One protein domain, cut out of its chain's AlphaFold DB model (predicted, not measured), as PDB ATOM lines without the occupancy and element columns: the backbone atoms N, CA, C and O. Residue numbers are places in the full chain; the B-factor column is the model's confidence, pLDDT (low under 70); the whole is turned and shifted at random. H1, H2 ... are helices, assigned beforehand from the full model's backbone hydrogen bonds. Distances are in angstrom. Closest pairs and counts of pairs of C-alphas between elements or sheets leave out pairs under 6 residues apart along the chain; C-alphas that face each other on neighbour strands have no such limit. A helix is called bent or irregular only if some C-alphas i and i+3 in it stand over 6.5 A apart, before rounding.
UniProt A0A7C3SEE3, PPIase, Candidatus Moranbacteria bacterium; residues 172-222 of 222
ATOM      1  N   GLU A 172      73.942 -25.853  90.351       95.81
ATOM      2  CA  GLU A 172      72.795 -26.748  90.399       95.81
ATOM      3  C   GLU A 172      71.788 -26.264  91.447       95.81
ATOM      4  O   GLU A 172      72.151 -25.649  92.451       95.81
ATOM      5  N   SER A 173      70.503 -26.567  91.247       93.50
ATOM      6  CA  SER A 173      69.455 -26.174  92.199       93.50
ATOM      7  C   SER A 173      69.720 -26.709  93.610       93.50
ATOM      8  O   SER A 173      69.491 -25.992  94.578       93.50
ATOM      9  N   ALA A 174      70.261 -27.927  93.722       95.06
ATOM     10  CA  ALA A 174      70.592 -28.543  95.004       95.06
ATOM     11  C   ALA A 174      71.669 -27.756  95.773       95.06
ATOM     12  O   ALA A 174      71.528 -27.551  96.975       95.06
ATOM     13  N   GLU A 175      72.698 -27.253  95.082       94.62
ATOM     14  CA  GLU A 175      73.752 -26.427  95.692       94.62
ATOM     15  C   GLU A 175      73.182 -25.098  96.207       94.62
ATOM     16  O   GLU A 175      73.520 -24.645  97.301       94.62
ATOM     17  N   ILE A 176      72.279 -24.481  95.435       95.00
ATOM     18  CA  ILE A 176      71.620 -23.230  95.832       95.00
ATOM     19  C   ILE A 176      70.750 -23.462  97.072       95.00
ATOM     20  O   ILE A 176      70.809 -22.677  98.016       95.00
ATOM     21  N   GLU A 177      69.954 -24.531  97.087       91.88
ATOM     22  CA  GLU A 177      69.089 -24.879  98.217       91.88
ATOM     23  C   GLU A 177      69.890 -25.203  99.483       91.88
ATOM     24  O   GLU A 177      69.521 -24.765 100.576       91.88
ATOM     25  N   GLU A 178      71.005 -25.926  99.355       93.88
ATOM     26  CA  GLU A 178      71.899 -26.214 100.475       93.88
ATOM     27  C   GLU A 178      72.445 -24.920 101.094       93.88
ATOM     28  O   GLU A 178      72.359 -24.717 102.310       93.88
ATOM     29  N   GLU A 179      72.950 -24.011 100.262       92.94
ATOM     30  CA  GLU A 179      73.534 -22.755 100.726       92.94
ATOM     31  C   GLU A 179      72.470 -21.791 101.284       92.94
ATOM     32  O   GLU A 179      72.700 -21.096 102.281       92.94
ATOM     33  N   MET A 180      71.253 -21.813 100.726       90.62
ATOM     34  CA  MET A 180      70.092 -21.133 101.308       90.62
ATOM     35  C   MET A 180      69.778 -21.658 102.701       90.62
ATOM     36  O   MET A 180      69.577 -20.861 103.616       90.62
ATOM     37  N   ASN A 181      69.770 -22.975 102.892       88.56
ATOM     38  CA  ASN A 181      69.488 -23.571 104.192       88.56
ATOM     39  C   ASN A 181      70.552 -23.194 105.231       88.56
ATOM     40  O   ASN A 181      70.187 -22.814 106.344       88.56
ATOM     41  N   LYS A 182      71.845 -23.209 104.872       88.81
ATOM     42  CA  LYS A 182      72.930 -22.723 105.750       88.81
ATOM     43  C   LYS A 182      72.720 -21.263 106.147       88.81
ATOM     44  O   LYS A 182      72.787 -20.925 107.328       88.81
ATOM     45  N   THR A 183      72.395 -20.420 105.169       85.62
ATOM     46  CA  THR A 183      72.122 -18.997 105.390       85.62
ATOM     47  C   THR A 183      70.929 -18.799 106.331       85.62
ATOM     48  O   THR A 183      71.011 -18.034 107.287       85.62
ATOM     49  N   LEU A 184      69.829 -19.527 106.121       83.50
ATOM     50  CA  LEU A 184      68.629 -19.439 106.957       83.50
ATOM     51  C   LEU A 184      68.867 -19.924 108.390       83.50
ATOM     52  O   LEU A 184      68.318 -19.336 109.317       83.50
ATOM     53  N   VAL A 185      69.690 -20.957 108.597       83.38
ATOM     54  CA  VAL A 185      70.046 -21.437 109.945       83.38
ATOM     55  C   VAL A 185      70.712 -20.336 110.767       83.38
ATOM     56  O   VAL A 185      70.356 -20.166 111.928       83.38
ATOM     57  N   TYR A 186      71.590 -19.532 110.162       73.44
ATOM     58  CA  TYR A 186      72.204 -18.385 110.839       73.44
ATOM     59  C   TYR A 186      71.168 -17.337 111.293       73.44
ATOM     60  O   TYR A 186      71.324 -16.704 112.336       73.44
ATOM     61  N   PHE A 187      70.077 -17.176 110.538       71.38
ATOM     62  CA  PHE A 187      68.999 -16.239 110.863       71.38
ATOM     63  C   PHE A 187      67.929 -16.807 111.803       71.38
ATOM     64  O   PHE A 187      67.203 -16.024 112.410       71.38
ATOM     65  N   LYS A 188      67.826 -18.131 111.983       63.97
ATOM     66  CA  LYS A 188      66.838 -18.754 112.890       63.97
ATOM     67  C   LYS A 188      67.008 -18.348 114.355       63.97
ATOM     68  O   LYS A 188      66.018 -18.278 115.083       63.97
ATOM     69  N   ASP A 189      68.224 -18.005 114.773       60.09
ATOM     70  CA  ASP A 189      68.482 -17.463 116.113       60.09
ATOM     71  C   ASP A 189      68.002 -16.003 116.273       60.09
ATOM     72  O   ASP A 189      67.848 -15.505 117.391       60.09
ATOM     73  N   GLN A 190      67.678 -15.324 115.166       59.03
ATOM     74  CA  GLN A 190      67.124 -13.972 115.114       59.03
ATOM     75  C   GLN A 190      65.620 -14.053 114.803       59.03
ATOM     76  O   GLN A 190      65.196 -13.945 113.654       59.03
ATOM     77  N   ARG A 191      64.801 -14.257 115.845       50.81
ATOM     78  CA  ARG A 191      63.365 -14.640 115.799       50.81
ATOM     79  C   ARG A 191      62.402 -13.769 114.954       50.81
ATOM     80  O   ARG A 191      61.221 -14.102 114.883       50.81
ATOM     81  N   ASP A 192      62.867 -12.707 114.296       56.00
ATOM     82  CA  ASP A 192      62.059 -11.799 113.465       56.00
ATOM     83  C   ASP A 192      62.410 -11.809 111.963       56.00
ATOM     84  O   ASP A 192      61.664 -11.242 111.161       56.00
ATOM     85  N   VAL A 193      63.499 -12.468 111.542       56.59
ATOM     86  CA  VAL A 193      63.970 -12.398 110.143       56.59
ATOM     87  C   VAL A 193      63.107 -13.237 109.193       56.59
ATOM     88  O   VAL A 193      62.857 -12.825 108.061       56.59
ATOM     89  N   GLU A 194      62.564 -14.370 109.651       55.78
ATOM     90  CA  GLU A 194      61.785 -15.288 108.802       55.78
ATOM     91  C   GLU A 194      60.484 -14.674 108.253       55.78
ATOM     92  O   GLU A 194      60.043 -15.040 107.166       55.78
ATOM     93  N   LYS A 195      59.860 -13.718 108.960       59.84
ATOM     94  CA  LYS A 195      58.526 -13.204 108.588       59.84
ATOM     95  C   LYS A 195      58.521 -12.225 107.411       59.84
ATOM     96  O   LYS A 195      57.463 -12.020 106.824       59.84
ATOM     97  N   ASN A 196      59.668 -11.641 107.060       65.94
ATOM     98  CA  ASN A 196      59.785 -10.630 105.999       65.94
ATOM     99  C   ASN A 196      60.833 -10.985 104.931       65.94
ATOM    100  O   ASN A 196      61.179 -10.143 104.100       65.94
ATOM    101  N   LEU A 197      61.371 -12.207 104.955       73.00
ATOM    102  CA  LEU A 197      62.423 -12.608 104.031       73.00
ATOM    103  C   LEU A 197      61.839 -12.976 102.660       73.00
ATOM    104  O   LEU A 197      61.090 -13.941 102.518       73.00
ATOM    105  N   ASP A 198      62.225 -12.232 101.626       86.38
ATOM    106  CA  ASP A 198      61.920 -12.595 100.242       86.38
ATOM    107  C   ASP A 198      62.812 -13.768  99.804       86.38
ATOM    108  O   ASP A 198      63.975 -13.599  99.422       86.38
ATOM    109  N   ILE A 199      62.246 -14.975  99.856       86.06
ATOM    110  CA  ILE A 199      62.912 -16.232  99.487       86.06
ATOM    111  C   ILE A 199      63.409 -16.210  98.039       86.06
ATOM    112  O   ILE A 199      64.490 -16.723  97.752       86.06
ATOM    113  N   LYS A 200      62.671 -15.583  97.117       88.94
ATOM    114  CA  LYS A 200      63.072 -15.499  95.706       88.94
ATOM    115  C   LYS A 200      64.274 -14.576  95.543       88.94
ATOM    116  O   LYS A 200      65.181 -14.867  94.762       88.94
ATOM    117  N   ARG A 201      64.301 -13.470  96.286       88.06
ATOM    118  CA  ARG A 201      65.458 -12.571  96.327       88.06
ATOM    119  C   ARG A 201      66.680 -13.267  96.921       88.06
ATOM    120  O   ARG A 201      67.758 -13.146  96.341       88.06
ATOM    121  N   LEU A 202      66.514 -14.021  98.011       88.69
ATOM    122  CA  LEU A 202      67.595 -14.810  98.607       88.69
ATOM    123  C   LEU A 202      68.133 -15.855  97.621       88.69
ATOM    124  O   LEU A 202      69.342 -15.930  97.419       88.69
ATOM    125  N   TYR A 203      67.249 -16.599  96.953       92.19
ATOM    126  CA  TYR A 203      67.634 -17.588  95.944       92.19
ATOM    127  C   TYR A 203      68.496 -16.965  94.842       92.19
ATOM    128  O   TYR A 203      69.570 -17.466  94.523       92.19
ATOM    129  N   ASN A 204      68.055 -15.838  94.274       92.19
ATOM    130  CA  ASN A 204      68.800 -15.162  93.209       92.19
ATOM    131  C   ASN A 204      70.151 -14.621  93.692       92.19
ATOM    132  O   ASN A 204      71.127 -14.667  92.944       92.19
ATOM    133  N   TYR A 205      70.213 -14.126  94.929       90.31
ATOM    134  CA  TYR A 205      71.455 -13.669  95.545       90.31
ATOM    135  C   TYR A 205      72.460 -14.818  95.699       90.31
ATOM    136  O   TYR A 205      73.584 -14.713  95.210       90.31
ATOM    137  N   ILE A 206      72.033 -15.938  96.288       93.69
ATOM    138  CA  ILE A 206      72.888 -17.117  96.474       93.69
ATOM    139  C   ILE A 206      73.296 -17.719  95.134       93.69
ATOM    140  O   ILE A 206      74.473 -18.005  94.929       93.69
ATOM    141  N   LYS A 207      72.370 -17.818  94.175       95.31
ATOM    142  CA  LYS A 207      72.699 -18.242  92.812       95.31
ATOM    143  C   LYS A 207      73.805 -17.372  92.210       95.31
ATOM    144  O   LYS A 207      74.730 -17.910  91.606       95.31
ATOM    145  N   GLY A 208      73.726 -16.050  92.365       94.06
ATOM    146  CA  GLY A 208      74.753 -15.123  91.889       94.06
ATOM    147  C   GLY A 208      76.118 -15.365  92.538       94.06
ATOM    148  O   GLY A 208      77.120 -15.446  91.832       94.06
ATOM    149  N   ILE A 209      76.153 -15.554  93.861       93.62
ATOM    150  CA  ILE A 209      77.388 -15.871  94.600       93.62
ATOM    151  C   ILE A 209      78.011 -17.171  94.095       93.62
ATOM    152  O   ILE A 209      79.181 -17.176  93.717       93.62
ATOM    153  N   LEU A 210      77.233 -18.252  94.053       96.25
ATOM    154  CA  LEU A 210      77.723 -19.567  93.644       96.25
ATOM    155  C   LEU A 210      78.175 -19.571  92.178       96.25
ATOM    156  O   LEU A 210      79.176 -20.192  91.839       96.25
ATOM    157  N   THR A 211      77.479 -18.833  91.307       96.69
ATOM    158  CA  THR A 211      77.906 -18.655  89.910       96.69
ATOM    159  C   THR A 211      79.275 -17.981  89.847       96.69
ATOM    160  O   THR A 211      80.172 -18.490  89.183       96.69
ATOM    161  N   ASN A 212      79.469 -16.876  90.576       94.81
ATOM    162  CA  ASN A 212      80.749 -16.168  90.611       94.81
ATOM    163  C   ASN A 212      81.879 -17.046  91.165       94.81
ATOM    164  O   ASN A 212      82.980 -17.029  90.622       94.81
ATOM    165  N   GLN A 213      81.609 -17.829  92.214       93.94
ATOM    166  CA  GLN A 213      82.577 -18.776  92.773       93.94
ATOM    167  C   GLN A 213      82.992 -19.830  91.743       93.94
ATOM    168  O   GLN A 213      84.184 -19.986  91.499       93.94
ATOM    169  N   LYS A 214      82.030 -20.470  91.068       96.31
ATOM    170  CA  LYS A 214      82.316 -21.470  90.029       96.31
ATOM    171  C   LYS A 214      83.075 -20.888  88.837       96.31
ATOM    172  O   LYS A 214      83.947 -21.553  88.289       96.31
ATOM    173  N   VAL A 215      82.780 -19.649  88.437       97.06
ATOM    174  CA  VAL A 215      83.552 -18.961  87.388       97.06
ATOM    175  C   VAL A 215      84.993 -18.725  87.836       97.06
ATOM    176  O   VAL A 215      85.915 -18.962  87.063       97.06
ATOM    177  N   LEU A 216      85.213 -18.277  89.074       94.88
ATOM    178  CA  LEU A 216      86.565 -18.077  89.599       94.88
ATOM    179  C   LEU A 216      87.338 -19.395  89.685       94.88
ATOM    180  O   LEU A 216      88.480 -19.444  89.245       94.88
ATOM    181  N   GLU A 217      86.703 -20.465  90.158       94.56
ATOM    182  CA  GLU A 217      87.290 -21.808  90.174       94.56
ATOM    183  C   GLU A 217      87.625 -22.301  88.763       94.56
ATOM    184  O   GLU A 217      88.689 -22.875  88.542       94.56
ATOM    185  N   PHE A 218      86.755 -22.048  87.783       95.75
ATOM    186  CA  PHE A 218      87.044 -22.338  86.382       95.75
ATOM    187  C   PHE A 218      88.301 -21.594  85.907       95.75
ATOM    188  O   PHE A 218      89.210 -22.218  85.365       95.75
ATOM    189  N   LEU A 219      88.400 -20.288  86.177       94.25
ATOM    190  CA  LEU A 219      89.550 -19.465  85.788       94.25
ATOM    191  C   LEU A 219      90.854 -19.857  86.503       94.25
ATOM    192  O   LEU A 219      91.935 -19.691  85.945       94.25
ATOM    193  N   GLU A 220      90.779 -20.364  87.733       92.44
ATOM    194  CA  GLU A 220      91.940 -20.841  88.497       92.44
ATOM    195  C   GLU A 220      92.547 -22.136  87.936       92.44
ATOM    196  O   GLU A 220      93.707 -22.443  88.242       92.44
ATOM    197  N   ASN A 221      91.777 -22.875  87.132       89.69
ATOM    198  CA  ASN A 221      92.151 -24.157  86.537       89.69
ATOM    199  C   ASN A 221      92.520 -24.073  85.042       89.69
ATOM    200  O   ASN A 221      92.819 -25.111  84.447       89.69
ATOM    201  N   LEU A 222      92.495 -22.874  84.447       86.06
ATOM    202  CA  LEU A 222      93.039 -22.599  83.109       86.06
ATOM    203  C   LEU A 222      94.574 -22.557  83.128       86.06
ATOM    204  O   LEU A 222      95.170 -23.060  82.149       86.06
TER     205      LEU A 222
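AT A GLANCE: This is residues 172 to 222 of the 222 residues of the protein "PPIase" of Candidatus Moranbacteria bacterium (UniProt A0A7C3SEE3). One long helix, H2, is met on its first half by a shorter helix, H1, which packs on it with residues 176 to 180 and then swings away at 60 degrees, while the link of residues 189 to 198 folds back to where H2 begins. Residues 185 to 192 stick out at one end and residues 212 to 222 at the other. The printed part has 51 residues with two named helices, H1 then H2, and no named strand; its class is all helix. It is loose, with a radius of gyration of the C-alphas of 13.3 A, and spans 45 by 19 by 15 A.

IN THESE COORDINATES: H2, residues 199 to 220, is the longest helix and measures 31.4 A from C-alpha 199 at (62.912, -16.232, 99.487) to C-alpha 220 at (91.940, -20.841, 88.497). H1, residues 173 to 188, measures 22.1 A and begins with C-alpha 173 at (69.455, -26.174, 92.199). Neither helix is bent.

HOW THE PARTS SIT: H2 touches H1 with its residues 202 to 210 alone, and H1 touches H2 with its residues 176 to 180 alone. Their closest C-alphas are those of Ile 176 and Lys 207, 5.9 A apart. The two run opposite ways at a steep tilt of 60 degrees. In H1 and H2 every O i to N i+4 pair is within hydrogen-bond range.

THE WHOLE: The two C-alphas farthest apart are those of Arg 191 and Leu 222, at 44.9 A. Without the stretches that stand free, the body has 32 residues and spans 27 by 15 by 12 A. The link from H1 to H2 is short, with 10 residues between them. The printed part has no cut and ends at residue 222, the chain's last. The mean pLDDT of the printed part is 84.9, and residues 188 to 196 are under 70.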